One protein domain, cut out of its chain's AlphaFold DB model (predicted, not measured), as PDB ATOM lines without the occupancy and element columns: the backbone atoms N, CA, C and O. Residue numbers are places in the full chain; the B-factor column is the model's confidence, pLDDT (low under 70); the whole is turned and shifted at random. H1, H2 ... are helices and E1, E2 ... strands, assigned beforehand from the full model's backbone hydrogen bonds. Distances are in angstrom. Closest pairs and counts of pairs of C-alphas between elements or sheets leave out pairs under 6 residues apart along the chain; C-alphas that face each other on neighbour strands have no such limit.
ATOM      1  N   ASN A  22      37.206  62.738 189.583       95.38
ATOM      2  CA  ASN A  22      35.934  63.386 189.255       95.38
ATOM      3  C   ASN A  22      34.736  62.843 190.053       95.38
ATOM      4  O   ASN A  22      33.706  63.505 190.117       95.38
ATOM      5  N   GLU A  23      34.861  61.659 190.655       96.44
ATOM      6  CA  GLU A  23      33.820  61.030 191.473       96.44
ATOM      7  C   GLU A  23      34.129  61.104 192.974       96.44
ATOM      8  O   GLU A  23      33.276  60.771 193.789       96.44
ATOM      9  N   ALA A  24      35.326  61.553 193.368       95.88
ATOM     10  CA  ALA A  24      35.797  61.471 194.749       95.88
ATOM     11  C   ALA A  24      34.877  62.192 195.749       95.88
ATOM     12  O   ALA A  24      34.606  61.660 196.825       95.88
ATOM     13  N   GLU A  25      34.380  63.380 195.396       96.62
ATOM     14  CA  GLU A  25      33.456  64.140 196.243       96.62
ATOM     15  C   GLU A  25      32.110  63.420 196.404       96.62
ATOM     16  O   GLU A  25      31.641  63.249 197.531       96.62
ATOM     17  N   ASN A  26      31.550  62.908 195.302       97.50
ATOM     18  CA  ASN A  26      30.305  62.140 195.317       97.50
ATOM     19  C   ASN A  26      30.452  60.857 196.142       97.50
ATOM     20  O   ASN A  26      29.637  60.603 197.022       97.50
ATOM     21  N   ILE A  27      31.528  60.091 195.935       97.25
ATOM     22  CA  ILE A  27      31.809  58.856 196.681       97.25
ATOM     23  C   ILE A  27      31.931  59.138 198.184       97.25
ATOM     24  O   ILE A  27      31.418  58.376 199.007       97.25
ATOM     25  N   ILE A  28      32.610  60.225 198.570       95.94
ATOM     26  CA  ILE A  28      32.720  60.626 199.980       95.94
ATOM     27  C   ILE A  28      31.342  60.932 200.565       95.94
ATOM     28  O   ILE A  28      31.061  60.516 201.694       95.94
ATOM     29  N   GLU A  29      30.500  61.656 199.833       96.81
ATOM     30  CA  GLU A  29      29.163  62.002 200.300       96.81
ATOM     31  C   GLU A  29      28.266  60.764 200.401       96.81
ATOM     32  O   GLU A  29      27.631  60.558 201.433       96.81
ATOM     33  N   GLU A  30      28.305  59.868 199.417       97.50
ATOM     34  CA  GLU A  30      27.614  58.577 199.463       97.50
ATOM     35  C   GLU A  30      28.036  57.742 200.680       97.50
ATOM     36  O   GLU A  30      27.182  57.237 201.411       97.50
ATOM     37  N   CYS A  31      29.341  57.649 200.968       95.94
ATOM     38  CA  CYS A  31      29.837  56.941 202.150       95.94
ATOM     39  C   CYS A  31      29.317  57.562 203.454       95.94
ATOM     40  O   CYS A  31      28.911  56.840 204.369       95.94
ATOM     41  N   LYS A  32      29.319  58.899 203.558       95.50
ATOM     42  CA  LYS A  32      28.788  59.603 204.736       95.50
ATOM     43  C   LYS A  32      27.300  59.334 204.908       95.50
ATOM     44  O   LYS A  32      26.875  58.981 206.009       95.50
ATOM     45  N   GLN A  33      26.522  59.476 203.837       96.81
ATOM     46  CA  GLN A  33      25.081  59.263 203.871       96.81
ATOM     47  C   GLN A  33      24.737  57.816 204.210       96.81
ATOM     48  O   GLN A  33      23.846  57.598 205.022       96.81
ATOM     49  N   ALA A  34      25.476  56.835 203.686       97.38
ATOM     50  CA  ALA A  34      25.279  55.429 204.030       97.38
ATOM     51  C   ALA A  34      25.449  55.180 205.540       97.38
ATOM     52  O   ALA A  34      24.573  54.591 206.172       97.38
ATOM     53  N   VAL A  35      26.528  55.689 206.144       95.75
ATOM     54  CA  VAL A  35      26.788  55.525 207.585       95.75
ATOM     55  C   VAL A  35      25.752  56.269 208.437       95.75
ATOM     56  O   VAL A  35      25.256  55.723 209.423       95.75
ATOM     57  N   ILE A  36      25.406  57.507 208.071       95.69
ATOM     58  CA  ILE A  36      24.410  58.312 208.795       95.69
ATOM     59  C   ILE A  36      23.018  57.684 208.682       95.69
ATOM     60  O   ILE A  36      22.285  57.645 209.669       95.69
ATOM     61  N   SER A  37      22.646  57.200 207.497       97.19
ATOM     62  CA  SER A  37      21.365  56.536 207.258       97.19
ATOM     63  C   SER A  37      21.247  55.265 208.088       97.19
ATOM     64  O   SER A  37      20.234  55.080 208.756       97.19
ATOM     65  N   GLU A  38      22.288  54.430 208.111       97.00
ATOM     66  CA  GLU A  38      22.301  53.217 208.932       97.00
ATOM     67  C   GLU A  38      22.189  53.559 210.426       97.00
ATOM     68  O   GLU A  38      21.398  52.966 211.153       97.00
ATOM     69  N   TRP A  39      22.909  54.581 210.900       96.44
ATOM     70  CA  TRP A  39      22.786  55.042 212.287       96.44
ATOM     71  C   TRP A  39      21.369  55.530 212.639       96.44
ATOM     72  O   TRP A  39      20.837  55.207 213.707       96.44
ATOM     73  N   LYS A  40      20.727  56.287 211.743       96.69
ATOM     74  CA  LYS A  40      19.332  56.728 211.907       96.69
ATOM     75  C   LYS A  40      18.354  55.552 211.913       96.69
ATOM     76  O   LYS A  40      17.422  55.549 212.713       96.69
ATOM     77  N   ASP A  41      18.575  54.546 211.075       97.31
ATOM     78  CA  ASP A  41      17.755  53.333 211.052       97.31
ATOM     79  C   ASP A  41      17.895  52.535 212.360       97.31
ATOM     80  O   ASP A  41      16.893  52.220 213.007       97.31
ATOM     81  N   LEU A  42      19.128  52.302 212.825       97.25
ATOM     82  CA  LEU A  42      19.396  51.623 214.098       97.25
ATOM     83  C   LEU A  42      18.744  52.350 215.284       97.25
ATOM     84  O   LEU A  42      18.105  51.714 216.124       97.25
ATOM     85  N   THR A  43      18.872  53.676 215.359       96.69
ATOM     86  CA  THR A  43      18.257  54.468 216.440       96.69
ATOM     87  C   THR A  43      16.734  54.502 216.345       96.69
ATOM     88  O   THR A  43      16.068  54.450 217.380       96.69
ATOM     89  N   SER A  44      16.164  54.529 215.135       96.38
ATOM     90  CA  SER A  44      14.715  54.426 214.927       96.38
ATOM     91  C   SER A  44      14.186  53.082 215.424       96.38
ATOM     92  O   SER A  44      13.250  53.045 216.222       96.38
ATOM     93  N   LYS A  45      14.838  51.976 215.051       95.88
ATOM     94  CA  LYS A  45      14.486  50.627 215.523       95.88
ATOM     95  C   LYS A  45      14.635  50.491 217.039       95.88
ATOM     96  O   LYS A  45      13.772  49.901 217.682       95.88
ATOM     97  N   ALA A  46      15.694  51.056 217.625       94.44
ATOM     98  CA  ALA A  46      15.870  51.086 219.078       94.44
ATOM     99  C   ALA A  46      14.716  51.824 219.766       94.44
ATOM    100  O   ALA A  46      14.127  51.303 220.713       94.44
ATOM    101  N   LYS A  47      14.360  53.009 219.261       93.56
ATOM    102  CA  LYS A  47      13.230  53.794 219.762       93.56
ATOM    103  C   LYS A  47      11.919  53.011 219.666       93.56
ATOM    104  O   LYS A  47      11.206  52.937 220.658       93.56
ATOM    105  N   GLU A  48      11.631  52.382 218.527       92.69
ATOM    106  CA  GLU A  48      10.427  51.560 218.360       92.69
ATOM    107  C   GLU A  48      10.361  50.396 219.353       92.69
ATOM    108  O   GLU A  48       9.276  50.057 219.827       92.69
ATOM    109  N   ILE A  49      11.502  49.774 219.672       90.81
ATOM    110  CA  ILE A  49      11.566  48.727 220.695       90.81
ATOM    111  C   ILE A  49      11.156  49.309 222.053       90.81
ATOM    112  O   ILE A  49      10.259  48.758 222.683       90.81
ATOM    113  N   PHE A  50      11.736  50.438 222.469       90.00
ATOM    114  CA  PHE A  50      11.372  51.093 223.733       90.00
ATOM    115  C   PHE A  50       9.922  51.614 223.758       90.00
ATOM    116  O   PHE A  50       9.300  51.651 224.815       90.00
ATOM    117  N   GLU A  51       9.356  52.015 222.617       87.56
ATOM    118  CA  GLU A  51       7.961  52.468 222.521       87.56
ATOM    119  C   GLU A  51       6.951  51.319 222.579       87.56
ATOM    120  O   GLU A  51       5.873  51.486 223.143       87.56
ATOM    121  N   LYS A  52       7.252  50.164 221.970       83.00
ATOM    122  CA  LYS A  52       6.312  49.032 221.883       83.00
ATOM    123  C   LYS A  52       6.331  48.158 223.133       83.00
ATOM    124  O   LYS A  52       5.302  47.579 223.483       83.00
ATOM    125  N   ASP A  53       7.462  48.080 223.828       74.81
ATOM    126  CA  ASP A  53       7.681  47.205 224.987       74.81
ATOM    127  C   ASP A  53       7.112  47.820 226.296       74.81
ATOM    128  O   ASP A  53       7.686  47.748 227.377       74.81
ATOM    129  N   THR A  54       5.912  48.416 226.206       57.31
ATOM    130  CA  THR A  54       5.188  49.109 227.301       57.31
ATOM    131  C   THR A  54       4.772  48.213 228.470       57.31
ATOM    132  O   THR A  54       4.337  48.713 229.505       57.31
ATOM    133  N   LYS A  55       4.885  46.888 228.314       53.59
ATOM    134  CA  LYS A  55       4.641  45.888 229.366       53.59
ATOM    135  C   LYS A  55       5.937  45.319 229.960       53.59
ATOM    136  O   LYS A  55       5.858  44.381 230.752       53.59
ATOM    137  N   SER A  56       7.106  45.806 229.542       54.19
ATOM    138  CA  SER A  56       8.377  45.156 229.854       54.19
ATOM    139  C   SER A  56       8.851  45.438 231.275       54.19
ATOM    140  O   SER A  56       8.760  46.548 231.787       54.19
ATOM    141  N   GLU A  57       9.430  44.416 231.899       62.75
ATOM    142  CA  GLU A  57      10.206  44.551 233.131       62.75
ATOM    143  C   GLU A  57      11.606  45.155 232.890       62.75
ATOM    144  O   GLU A  57      12.407  45.199 233.821       62.75
ATOM    145  N   PHE A  58      11.917  45.554 231.646       72.12
ATOM    146  CA  PHE A  58      13.280  45.780 231.160       72.12
ATOM    147  C   PHE A  58      13.627  47.259 230.895       72.12
ATOM    148  O   PHE A  58      14.784  47.612 230.687       72.12
ATOM    149  N   HIS A  59      12.655  48.165 230.884       74.25
ATOM    150  CA  HIS A  59      12.926  49.601 230.794       74.25
ATOM    151  C   HIS A  59      11.806  50.404 231.454       74.25
ATOM    152  O   HIS A  59      10.699  49.904 231.645       74.25
ATOM    153  N   GLY A  60      12.101  51.652 231.807       80.31
ATOM    154  CA  GLY A  60      11.179  52.535 232.513       80.31
ATOM    155  C   GLY A  60      10.948  53.838 231.759       80.31
ATOM    156  O   GLY A  60      10.363  53.864 230.669       80.31
ATOM    157  N   LEU A  61      11.391  54.933 232.367       80.00
ATOM    158  CA  LEU A  61      11.219  56.287 231.853       80.00
ATOM    159  C   LEU A  61      11.900  56.497 230.494       80.00
ATOM    160  O   LEU A  61      12.976  55.965 230.216       80.00
ATOM    161  N   HIS A  62      11.299  57.353 229.668       86.44
ATOM    162  CA  HIS A  62      11.871  57.779 228.395       86.44
ATOM    163  C   HIS A  62      11.609  59.263 228.115       86.44
ATOM    164  O   HIS A  62      10.569  59.818 228.462       86.44
ATOM    165  N   ASN A  63      12.553  59.898 227.427       92.81
ATOM    166  CA  ASN A  63      12.436  61.226 226.844       92.81
ATOM    167  C   ASN A  63      12.848  61.145 225.369       92.81
ATOM    168  O   ASN A  63      14.004  61.371 225.009       92.81
ATOM    169  N   PHE A  64      11.898  60.800 224.495       92.75
ATOM    170  CA  PHE A  64      12.198  60.600 223.076       92.75
ATOM    171  C   PHE A  64      12.543  61.888 222.322       92.75
ATOM    172  O   PHE A  64      13.198  61.814 221.285       92.75
ATOM    173  N   ALA A  65      12.151  63.059 222.830       92.88
ATOM    174  CA  ALA A  65      12.586  64.332 222.261       92.88
ATOM    175  C   ALA A  65      14.100  64.512 222.450       92.88
ATOM    176  O   ALA A  65      14.820  64.806 221.495       92.88
ATOM    177  N   GLU A  66      14.592  64.251 223.663       93.94
ATOM    178  CA  GLU A  66      16.025  64.252 223.951       93.94
ATOM    179  C   GLU A  66      16.750  63.116 223.217       93.94
ATOM    180  O   GLU A  66      17.823  63.345 222.659       93.94
ATOM    181  N   PHE A  67      16.136  61.930 223.123       94.50
ATOM    182  CA  PHE A  67      16.695  60.809 222.367       94.50
ATOM    183  C   PHE A  67      16.989  61.210 220.913       94.50
ATOM    184  O   PHE A  67      18.098  61.015 220.415       94.50
ATOM    185  N   GLN A  68      16.009  61.816 220.234       94.12
ATOM    186  CA  GLN A  68      16.137  62.251 218.840       94.12
ATOM    187  C   GLN A  68      17.158  63.380 218.677       94.12
ATOM    188  O   GLN A  68      17.968  63.344 217.753       94.12
ATOM    189  N   LYS A  69      17.191  64.340 219.609       92.44
ATOM    190  CA  LYS A  69      18.187  65.422 219.609       92.44
ATOM    191  C   LYS A  69      19.624  64.890 219.650       92.44
ATOM    192  O   LYS A  69      20.505  65.458 219.010       92.44
ATOM    193  N   GLN A  70      19.867  63.805 220.386       93.06
ATOM    194  CA  GLN A  70      21.193  63.196 220.499       93.06
ATOM    195  C   GLN A  70      21.603  62.353 219.279       93.06
ATOM    196  O   GLN A  70      22.795  62.091 219.119       93.06
ATOM    197  N   VAL A  71      20.670  61.957 218.399       93.56
ATOM    198  CA  VAL A  71      20.988  61.179 217.181       93.56
ATOM    199  C   VAL A  71      21.972  61.935 216.286       93.56
ATOM    200  O   VAL A  71      22.863  61.312 215.725       93.56
ATOM    201  N   GLU A  72      21.865  63.264 216.189       89.25
ATOM    202  CA  GLU A  72      22.733  64.099 215.337       89.25
ATOM    203  C   GLU A  72      24.167  64.267 215.866       89.25
ATOM    204  O   GLU A  72      25.035  64.761 215.147       89.25
ATOM    205  N   LEU A  73      24.433  63.897 217.121       89.12
ATOM    206  CA  LEU A  73      25.748  64.083 217.750       89.12
ATOM    207  C   LEU A  73      26.762  63.013 217.330       89.12
ATOM    208  O   LEU A  73      27.963  63.174 217.546       89.12
ATOM    209  N   PHE A  74      26.283  61.915 216.749       88.81
ATOM    210  CA  PHE A  74      27.077  60.766 216.344       88.81
ATOM    211  C   PHE A  74      26.564  60.243 214.991       88.81
ATOM    212  O   PHE A  74      25.364  60.298 214.753       88.81
ATOM    213  N   PRO A  75      27.419  59.699 214.109       90.19
ATOM    214  CA  PRO A  75      28.878  59.679 214.177       90.19
ATOM    215  C   PRO A  75      29.526  60.929 213.561       90.19
ATOM    216  O   PRO A  75      28.986  61.558 212.656       90.19
ATOM    217  N   THR A  76      30.745  61.253 213.998       87.94
ATOM    218  CA  THR A  76      31.597  62.228 213.299       87.94
ATOM    219  C   THR A  76      32.389  61.522 212.199       87.94
ATOM    220  O   THR A  76      33.197  60.641 212.489       87.94
ATOM    221  N   ILE A  77      32.187  61.926 210.942       90.94
ATOM    222  CA  ILE A  77      32.848  61.332 209.773       90.94
ATOM    223  C   ILE A  77      33.731  62.388 209.105       90.94
ATOM    224  O   ILE A  77      33.237  63.361 208.542       90.94
ATOM    225  N   ASN A  78      35.047  62.172 209.144       92.25
ATOM    226  CA  ASN A  78      36.030  63.036 208.495       92.25
ATOM    227  C   ASN A  78      36.558  62.362 207.229       92.25
ATOM    228  O   ASN A  78      36.974  61.205 207.268       92.25
ATOM    229  N   ALA A  79      36.578  63.100 206.122       93.94
ATOM    230  CA  ALA A  79      37.050  62.619 204.833       93.94
ATOM    231  C   ALA A  79      37.794  63.733 204.092       93.94
ATOM    232  O   ALA A  79      37.475  64.914 204.236       93.94
ATOM    233  N   GLY A 154      28.384  71.739 219.260       75.50
ATOM    234  CA  GLY A 154      28.316  71.677 220.719       75.50
ATOM    235  C   GLY A 154      26.956  71.141 221.169       75.50
ATOM    236  O   GLY A 154      25.921  71.507 220.608       75.50
ATOM    237  N   TYR A 155      26.960  70.274 222.177       86.62
ATOM    238  CA  TYR A 155      25.745  69.762 222.795       86.62
ATOM    239  C   TYR A 155      25.530  70.421 224.156       86.62
ATOM    240  O   TYR A 155      26.424  70.454 224.999       86.62
ATOM    241  N   SER A 156      24.316  70.914 224.375       87.19
ATOM    242  CA  SER A 156      23.815  71.302 225.687       87.19
ATOM    243  C   SER A 156      22.355  70.877 225.805       87.19
ATOM    244  O   SER A 156      21.572  70.988 224.852       87.19
ATOM    245  N   SER A 157      21.974  70.344 226.965       88.69
ATOM    246  CA  SER A 157      20.581  70.006 227.240       88.69
ATOM    247  C   SER A 157      20.246  70.080 228.727       88.69
ATOM    248  O   SER A 157      20.969  69.551 229.578       88.69
ATOM    249  N   ASP A 158      19.100  70.695 229.006       88.94
ATOM    250  CA  ASP A 158      18.434  70.709 230.311       88.94
ATOM    251  C   ASP A 158      17.292  69.689 230.394       88.94
ATOM    252  O   ASP A 158      16.491  69.724 231.332       88.94
ATOM    253  N   ALA A 159      17.216  68.782 229.416       89.56
ATOM    254  CA  ALA A 159      16.245  67.703 229.404       89.56
ATOM    255  C   ALA A 159      16.314  66.879 230.697       89.56
ATOM    256  O   ALA A 159      17.390  66.577 231.222       89.56
ATOM    257  N   MET A 160      15.131  66.528 231.193       90.06
ATOM    258  CA  MET A 160      14.948  65.652 232.341       90.06
ATOM    259  C   MET A 160      14.460  64.284 231.872       90.06
ATOM    260  O   MET A 160      13.751  64.178 230.866       90.06
ATOM    261  N   LEU A 161      14.816  63.256 232.631       88.62
ATOM    262  CA  LEU A 161      14.214  61.935 232.555       88.62
ATOM    263  C   LEU A 161      13.366  61.762 233.817       88.62
ATOM    264  O   LEU A 161      13.879  61.828 234.934       88.62
ATOM    265  N   GLY A 162      12.046  61.671 233.647       86.69
ATOM    266  CA  GLY A 162      11.114  61.873 234.760       86.69
ATOM    267  C   GLY A 162      11.229  63.296 235.313       86.69
ATOM    268  O   GLY A 162      10.937  64.261 234.610       86.69
ATOM    269  N   SER A 163      11.673  63.433 236.563       87.50
ATOM    270  CA  SER A 163      11.825  64.718 237.263       87.50
ATOM    271  C   SER A 163      13.280  65.130 237.515       87.50
ATOM    272  O   SER A 163      13.528  66.127 238.193       87.50
ATOM    273  N   GLN A 164      14.255  64.377 236.996       88.50
ATOM    274  CA  GLN A 164      15.669  64.570 237.311       88.50
ATOM    275  C   GLN A 164      16.523  64.812 236.065       88.50
ATOM    276  O   GLN A 164      16.248  64.309 234.975       88.50
ATOM    277  N   ARG A 165      17.601  65.584 236.239       89.94
ATOM    278  CA  ARG A 165      18.635  65.807 235.217       89.94
ATOM    279  C   ARG A 165      19.753  64.780 235.390       89.94
ATOM    280  O   ARG A 165      20.771  65.077 236.012       89.94
ATOM    281  N   ILE A 166      19.557  63.591 234.837       91.50
ATOM    282  CA  ILE A 166      20.479  62.458 234.994       91.50
ATOM    283  C   ILE A 166      21.468  62.432 233.807       91.50
ATOM    284  O   ILE A 166      21.043  62.643 232.664       91.50
ATOM    285  N   PRO A 167      22.787  62.288 234.035       91.94
ATOM    286  CA  PRO A 167      23.753  62.043 232.962       91.94
ATOM    287  C   PRO A 167      23.631  60.611 232.412       91.94
ATOM    288  O   PRO A 167      23.004  59.763 233.030       91.94
ATOM    289  N   ASP A 168      24.215  60.345 231.247       91.81
ATOM    290  CA  ASP A 168      24.416  58.966 230.782       91.81
ATOM    291  C   ASP A 168      25.429  58.238 231.692       91.81
ATOM    292  O   ASP A 168      26.520  58.755 231.932       91.81
ATOM    293  N   ASP A 169      25.091  57.039 232.174       89.31
ATOM    294  CA  ASP A 169      25.932  56.260 233.103       89.31
ATOM    295  C   ASP A 169      27.248  55.748 232.488       89.31
ATOM    296  O   ASP A 169      28.214  55.456 233.198       89.31
ATOM    297  N   PHE A 170      27.316  55.626 231.161       84.00
ATOM    298  CA  PHE A 170      28.467  55.090 230.424       84.00
ATOM    299  C   PHE A 170      29.113  56.101 229.467       84.00
ATOM    300  O   PHE A 170      30.153  55.802 228.871       84.00
ATOM    301  N   GLY A 171      28.514  57.274 229.280       70.00
ATOM    302  CA  GLY A 171      28.946  58.309 228.351       70.00
ATOM    303  C   GLY A 171      29.329  59.602 229.060       70.00
ATOM    304  O   GLY A 171      28.542  60.173 229.805       70.00
ATOM    305  N   ASP A 172      30.511  60.129 228.755       62.09
ATOM    306  CA  ASP A 172      30.891  61.476 229.178       62.09
ATOM    307  C   ASP A 172      30.354  62.489 228.153       62.09
ATOM    308  O   ASP A 172      30.943  62.684 227.090       62.09
ATOM    309  N   GLY A 173      29.209  63.119 228.445       76.62
ATOM    310  CA  GLY A 173      28.787  64.338 227.737       76.62
ATOM    311  C   GLY A 173      27.332  64.446 227.276       76.62
ATOM    312  O   GLY A 173      26.977  65.494 226.740       76.62
ATOM    313  N   THR A 174      26.475  63.441 227.487       89.75
ATOM    314  CA  THR A 174      25.038  63.502 227.129       89.75
ATOM    315  C   THR A 174      24.117  63.277 228.328       89.75
ATOM    316  O   THR A 174      24.511  62.675 229.326       89.75
ATOM    317  N   ARG A 175      22.871  63.768 228.249       92.25
ATOM    318  CA  ARG A 175      21.818  63.447 229.228       92.25
ATOM    319  C   ARG A 175      21.276  62.040 228.998       92.25
ATOM    320  O   ARG A 175      21.172  61.604 227.853       92.25
ATOM    321  N   ALA A 176      20.858  61.369 230.062       94.25
ATOM    322  CA  ALA A 176      20.057  60.168 229.918       94.25
ATOM    323  C   ALA A 176      18.702  60.514 229.282       94.25
ATOM    324  O   ALA A 176      18.047  61.490 229.653       94.25
ATOM    325  N   CYS A 177      18.283  59.701 228.320       94.06
ATOM    326  CA  CYS A 177      16.982  59.800 227.666       94.06
ATOM    327  C   CYS A 177      16.151  58.521 227.807       94.06
ATOM    328  O   CYS A 177      14.973  58.543 227.462       94.06
ATOM    329  N   VAL A 178      16.734  57.424 228.294       92.69
ATOM    330  CA  VAL A 178      16.056  56.145 228.531       92.69
ATOM    331  C   VAL A 178      16.575  55.538 229.832       92.69
ATOM    332  O   VAL A 178      17.779  55.540 230.077       92.69
ATOM    333  N   GLU A 179      15.676  55.008 230.650       92.38
ATOM    334  CA  GLU A 179      15.991  54.154 231.797       92.38
ATOM    335  C   GLU A 179      15.862  52.686 231.383       92.38
ATOM    336  O   GLU A 179      14.802  52.266 230.918       92.38
ATOM    337  N   VAL A 180      16.923  51.905 231.562       89.94
ATOM    338  CA  VAL A 180      16.959  50.460 231.307       89.94
ATOM    339  C   VAL A 180      17.048  49.722 232.638       89.94
ATOM    340  O   VAL A 180      17.788  50.125 233.528       89.94
ATOM    341  N   ILE A 181      16.290  48.640 232.770       88.38
ATOM    342  CA  ILE A 181      16.152  47.845 233.987       88.38
ATOM    343  C   ILE A 181      16.573  46.408 233.673       88.38
ATOM    344  O   ILE A 181      15.994  45.755 232.814       88.38
ATOM    345  N   ASP A 182      17.559  45.888 234.392       82.00
ATOM    346  CA  ASP A 182      17.966  44.488 234.313       82.00
ATOM    347  C   ASP A 182      17.601  43.769 235.608       82.00
ATOM    348  O   ASP A 182      18.018  44.177 236.691       82.00
ATOM    349  N   LYS A 183      16.861  42.665 235.502       77.81
ATOM    350  CA  LYS A 183      16.575  41.785 236.639       77.81
ATOM    351  C   LYS A 183      17.473  40.554 236.587       77.81
ATOM    352  O   LYS A 183      17.385  39.755 235.654       77.81
ATOM    353  N   HIS A 184      18.305  40.382 237.605       68.94
ATOM    354  CA  HIS A 184      19.157  39.214 237.804       68.94
ATOM    355  C   HIS A 184      18.761  38.517 239.111       68.94
ATOM    356  O   HIS A 184      19.258  38.835 240.188       68.94
ATOM    357  N   GLY A 185      17.835  37.558 239.021       73.69
ATOM    358  CA  GLY A 185      17.264  36.915 240.206       73.69
ATOM    359  C   GLY A 185      16.443  37.914 241.028       73.69
ATOM    360  O   GLY A 185      15.456  38.445 240.527       73.69
ATOM    361  N   GLU A 186      16.855  38.165 242.272       73.50
ATOM    362  CA  GLU A 186      16.240  39.171 243.156       73.50
ATOM    363  C   GLU A 186      16.849  40.575 242.986       73.50
ATOM    364  O   GLU A 186      16.255  41.564 243.421       73.50
ATOM    365  N   GLU A 187      18.015  40.694 242.340       75.75
ATOM    366  CA  GLU A 187      18.672  41.982 242.122       75.75
ATOM    367  C   GLU A 187      18.083  42.690 240.899       75.75
ATOM    368  O   GLU A 187      17.955  42.117 239.816       75.75
ATOM    369  N   THR A 188      17.738  43.966 241.070       82.56
ATOM    370  CA  THR A 188      17.326  44.848 239.975       82.56
ATOM    371  C   THR A 188      18.383  45.923 239.795       82.56
ATOM    372  O   THR A 188      18.637  46.706 240.711       82.56
ATOM    373  N   LYS A 189      18.997  45.969 238.615       85.44
ATOM    374  CA  LYS A 189      19.937  47.013 238.220       85.44
ATOM    375  C   LYS A 189      19.233  48.005 237.302       85.44
ATOM    376  O   LYS A 189      18.489  47.602 236.415       85.44
ATOM    377  N   GLN A 190      19.471  49.290 237.522       89.25
ATOM    378  CA  GLN A 190      18.936  50.373 236.705       89.25
ATOM    379  C   GLN A 190      20.102  51.130 236.078       89.25
ATOM    380  O   GLN A 190      21.023  51.515 236.794       89.25
ATOM    381  N   ASP A 191      20.055  51.311 234.761       91.44
ATOM    382  CA  ASP A 191      21.024  52.091 233.996       91.44
ATOM    383  C   ASP A 191      20.295  53.240 233.271       91.44
ATOM    384  O   ASP A 191      19.299  53.035 232.569       91.44
ATOM    385  N   TYR A 192      20.812  54.456 233.402       93.50
ATOM    386  CA  TYR A 192      20.313  55.667 232.758       93.50
ATOM    387  C   TYR A 192      21.163  55.998 231.533       93.50
ATOM    388  O   TYR A 192      22.334  56.360 231.625       93.50
ATOM    389  N   LEU A 193      20.570  55.862 230.347       94.25
ATOM    390  CA  LEU A 193      21.293  55.849 229.080       94.25
ATOM    391  C   LEU A 193      20.853  56.990 228.157       94.25
ATOM    392  O   LEU A 193      19.663  57.255 227.967       94.25
ATOM    393  N   GLY A 194      21.825  57.647 227.536       94.69
ATOM    394  CA  GLY A 194      21.654  58.484 226.353       94.69
ATOM    395  C   GLY A 194      21.465  57.636 225.091       94.69
ATOM    396  O   GLY A 194      21.562  56.405 225.113       94.69
ATOM    397  N   THR A 195      21.215  58.286 223.956       94.50
ATOM    398  CA  THR A 195      20.781  57.614 222.714       94.50
ATOM    399  C   THR A 195      21.760  56.559 222.220       94.50
ATOM    400  O   THR A 195      21.348  55.470 221.810       94.50
ATOM    401  N   LEU A 196      23.063  56.858 222.272       94.50
ATOM    402  CA  LEU A 196      24.107  55.946 221.811       94.50
ATOM    403  C   LEU A 196      24.118  54.649 222.621       94.50
ATOM    404  O   LEU A 196      24.093  53.558 222.048       94.50
ATOM    405  N   ASN A 197      24.144  54.756 223.947       94.06
ATOM    406  CA  ASN A 197      24.242  53.593 224.822       94.06
ATOM    407  C   ASN A 197      22.912  52.831 224.908       94.06
ATOM    408  O   ASN A 197      22.921  51.599 224.880       94.06
ATOM    409  N   ALA A 198      21.774  53.532 224.872       93.81
ATOM    410  CA  ALA A 198      20.456  52.910 224.762       93.81
ATOM    411  C   ALA A 198      20.321  52.093 223.463       93.81
ATOM    412  O   ALA A 198      19.841  50.959 223.478       93.81
ATOM    413  N   THR A 199      20.823  52.619 222.341       94.56
ATOM    414  CA  THR A 199      20.812  51.908 221.054       94.56
ATOM    415  C   THR A 199      21.759  50.706 221.069       94.56
ATOM    416  O   THR A 199      21.370  49.622 220.636       94.56
ATOM    417  N   LYS A 200      22.965  50.835 221.648       92.75
ATOM    418  CA  LYS A 200      23.881  49.694 221.855       92.75
ATOM    419  C   LYS A 200      23.228  48.571 222.659       92.75
ATOM    420  O   LYS A 200      23.377  47.408 222.289       92.75
ATOM    421  N   ARG A 201      22.472  48.903 223.715       90.00
ATOM    422  CA  ARG A 201      21.742  47.920 224.536       90.00
ATOM    423  C   ARG A 201      20.800  47.066 223.685       90.00
ATOM    424  O   ARG A 201      20.711  45.859 223.888       90.00
ATOM    425  N   MET A 202      20.131  47.684 222.711       90.25
ATOM    426  CA  MET A 202      19.157  47.033 221.827       90.25
ATOM    427  C   MET A 202      19.771  46.410 220.573       90.25
ATOM    428  O   MET A 202      19.080  45.678 219.865       90.25
ATOM    429  N   LEU A 203      21.061  46.623 220.308       90.69
ATOM    430  CA  LEU A 203      21.693  46.255 219.042       90.69
ATOM    431  C   LEU A 203      21.549  44.762 218.713       90.69
ATOM    432  O   LEU A 203      21.257  44.412 217.575       90.69
ATOM    433  N   LYS A 204      21.660  43.875 219.709       87.38
ATOM    434  CA  LYS A 204      21.453  42.431 219.509       87.38
ATOM    435  C   LYS A 204      20.031  42.099 219.027       87.38
ATOM    436  O   LYS A 204      19.882  41.258 218.144       87.38
ATOM    437  N   ARG A 205      19.006  42.767 219.581       87.75
ATOM    438  CA  ARG A 205      17.598  42.626 219.155       87.75
ATOM    439  C   ARG A 205      17.404  43.203 217.752       87.75
ATOM    440  O   ARG A 205      16.783  42.560 216.917       87.75
ATOM    441  N   ILE A 206      17.974  44.381 217.493       92.06
ATOM    442  CA  ILE A 206      17.862  45.100 216.216       92.06
ATOM    443  C   ILE A 206      18.484  44.303 215.065       92.06
ATOM    444  O   ILE A 206      17.869  44.161 214.013       92.06
ATOM    445  N   LEU A 207      19.686  43.759 215.272       89.12
ATOM    446  CA  LEU A 207      20.410  42.996 214.255       89.12
ATOM    447  C   LEU A 207      19.925  41.544 214.126       89.12
ATOM    448  O   LEU A 207      20.404  40.828 213.250       89.12
ATOM    449  N   ASN A 208      19.020  41.096 215.004       87.62
ATOM    450  CA  ASN A 208      18.512  39.723 215.061       87.62
ATOM    451  C   ASN A 208      19.627  38.655 215.024       87.62
ATOM    452  O   ASN A 208      19.514  37.631 214.352       87.62
ATOM    453  N   LYS A 209      20.738  38.909 215.731       81.75
ATOM    454  CA  LYS A 209      21.882  37.990 215.780       81.75
ATOM    455  C   LYS A 209      21.842  37.119 217.031       81.75
ATOM    456  O   LYS A 209      21.729  37.615 218.154       81.75
ATOM    457  N   SER A 210      22.041  35.817 216.854       79.75
ATOM    458  CA  SER A 210      22.133  34.820 217.929       79.75
ATOM    459  C   SER A 210      23.537  34.724 218.545       79.75
ATOM    460  O   SER A 210      23.961  33.663 218.993       79.75
ATOM    461  N   ILE A 211      24.273  35.837 218.607       80.00
ATOM    462  CA  ILE A 211      25.623  35.852 219.177       80.00
ATOM    463  C   ILE A 211      25.530  35.844 220.709       80.00
ATOM    464  O   ILE A 211      24.845  36.679 221.319       80.00
ATOM    465  N   ARG A 212      26.222  34.895 221.347       82.38
ATOM    466  CA  ARG A 212      26.451  34.887 222.796       82.38
ATOM    467  C   ARG A 212      27.748  35.639 223.094       82.38
ATOM    468  O   ARG A 212      28.803  35.284 222.577       82.38
TER     469      ARG A 212
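Overview. This is residues 22 to 79 and 154 to 212 of the 541 residues of the protein "Type III-B CRISPR-associated protein Cas10/Cmr2" of Fervidobacterium nodosum (UniProt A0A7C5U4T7). A long helix, H1, is crossed near its later end by a shorter helix, H3, while the short H2 packs on both. Beyond that crossing, the hairpin E2 and E3 of a small three-stranded sheet extends the long axis that H1 begins. The printed part has 117 residues, with H1 E1 H2 E2 E3 H3 along the chain; the sheet, order E1 E2 E3, is antiparallel, and the class is mixed. It is only just compact, close to loose, with a radius of gyration of the C-alphas of 16.1 A and spans of 62 by 38 by 22 A.

Arrangement. H1, residues 22 to 52, touches H3, residues 195 to 206, with residues 42 to 49 alone, about perpendicular at 80 degrees; their closest C-alphas, Ala 46 and Thr 199, are 5.4 A apart. E1, residues 59 to 62, is antiparallel to E2, residues 178 to 184, with N 60 and O 179 at 2.9 A, within hydrogen-bond range. H2, residues 64 to 71, touches H3 about perpendicular at 87 degrees, closest C-alphas Phe 67 and Thr 195, 5.2 A. H2 only just touches H1, with 3 pairs of C-alphas within 8 A, closest Lys 40 and Val 71, 7.1 A. E3, residues 187 to 193, forms a hairpin with E2, N 180 and O 191 at 2.8 A. H3 stands up from the sheet, its line rising 43 degrees out of the local plane, at a height over the sheet of 10.8 A; H3 on one face of the sheet E1 E2 E3 is an arrangement of two layers, a helix layer and a sheet layer; H1 only grazes the sheet with residues 47 to 51. Every O i to N i+4 pair is within hydrogen-bond range in H2, 26 of 27 in H1 and 6 of 8 in H3.

Along the chain. H1 begins at C-alpha 22, (35.934, 63.386, 189.255), and measures 46.3 A. E2 is 19.6 A, E3 19.2 A and H3 14.4 A long, ending at C-alpha 206, (17.862, 45.100, 216.216).

Size, cuts and confidence. The farthest C-alphas, Asn 22 and Glu 186, are 62.3 A apart. Residues 80 to 153 are not printed, and C-alphas 79 and 154 are 20.3 A apart across the cut. Residues 154 to 177 hold no named element. Residues 54 to 57, 172 and 184 have pLDDT under 70.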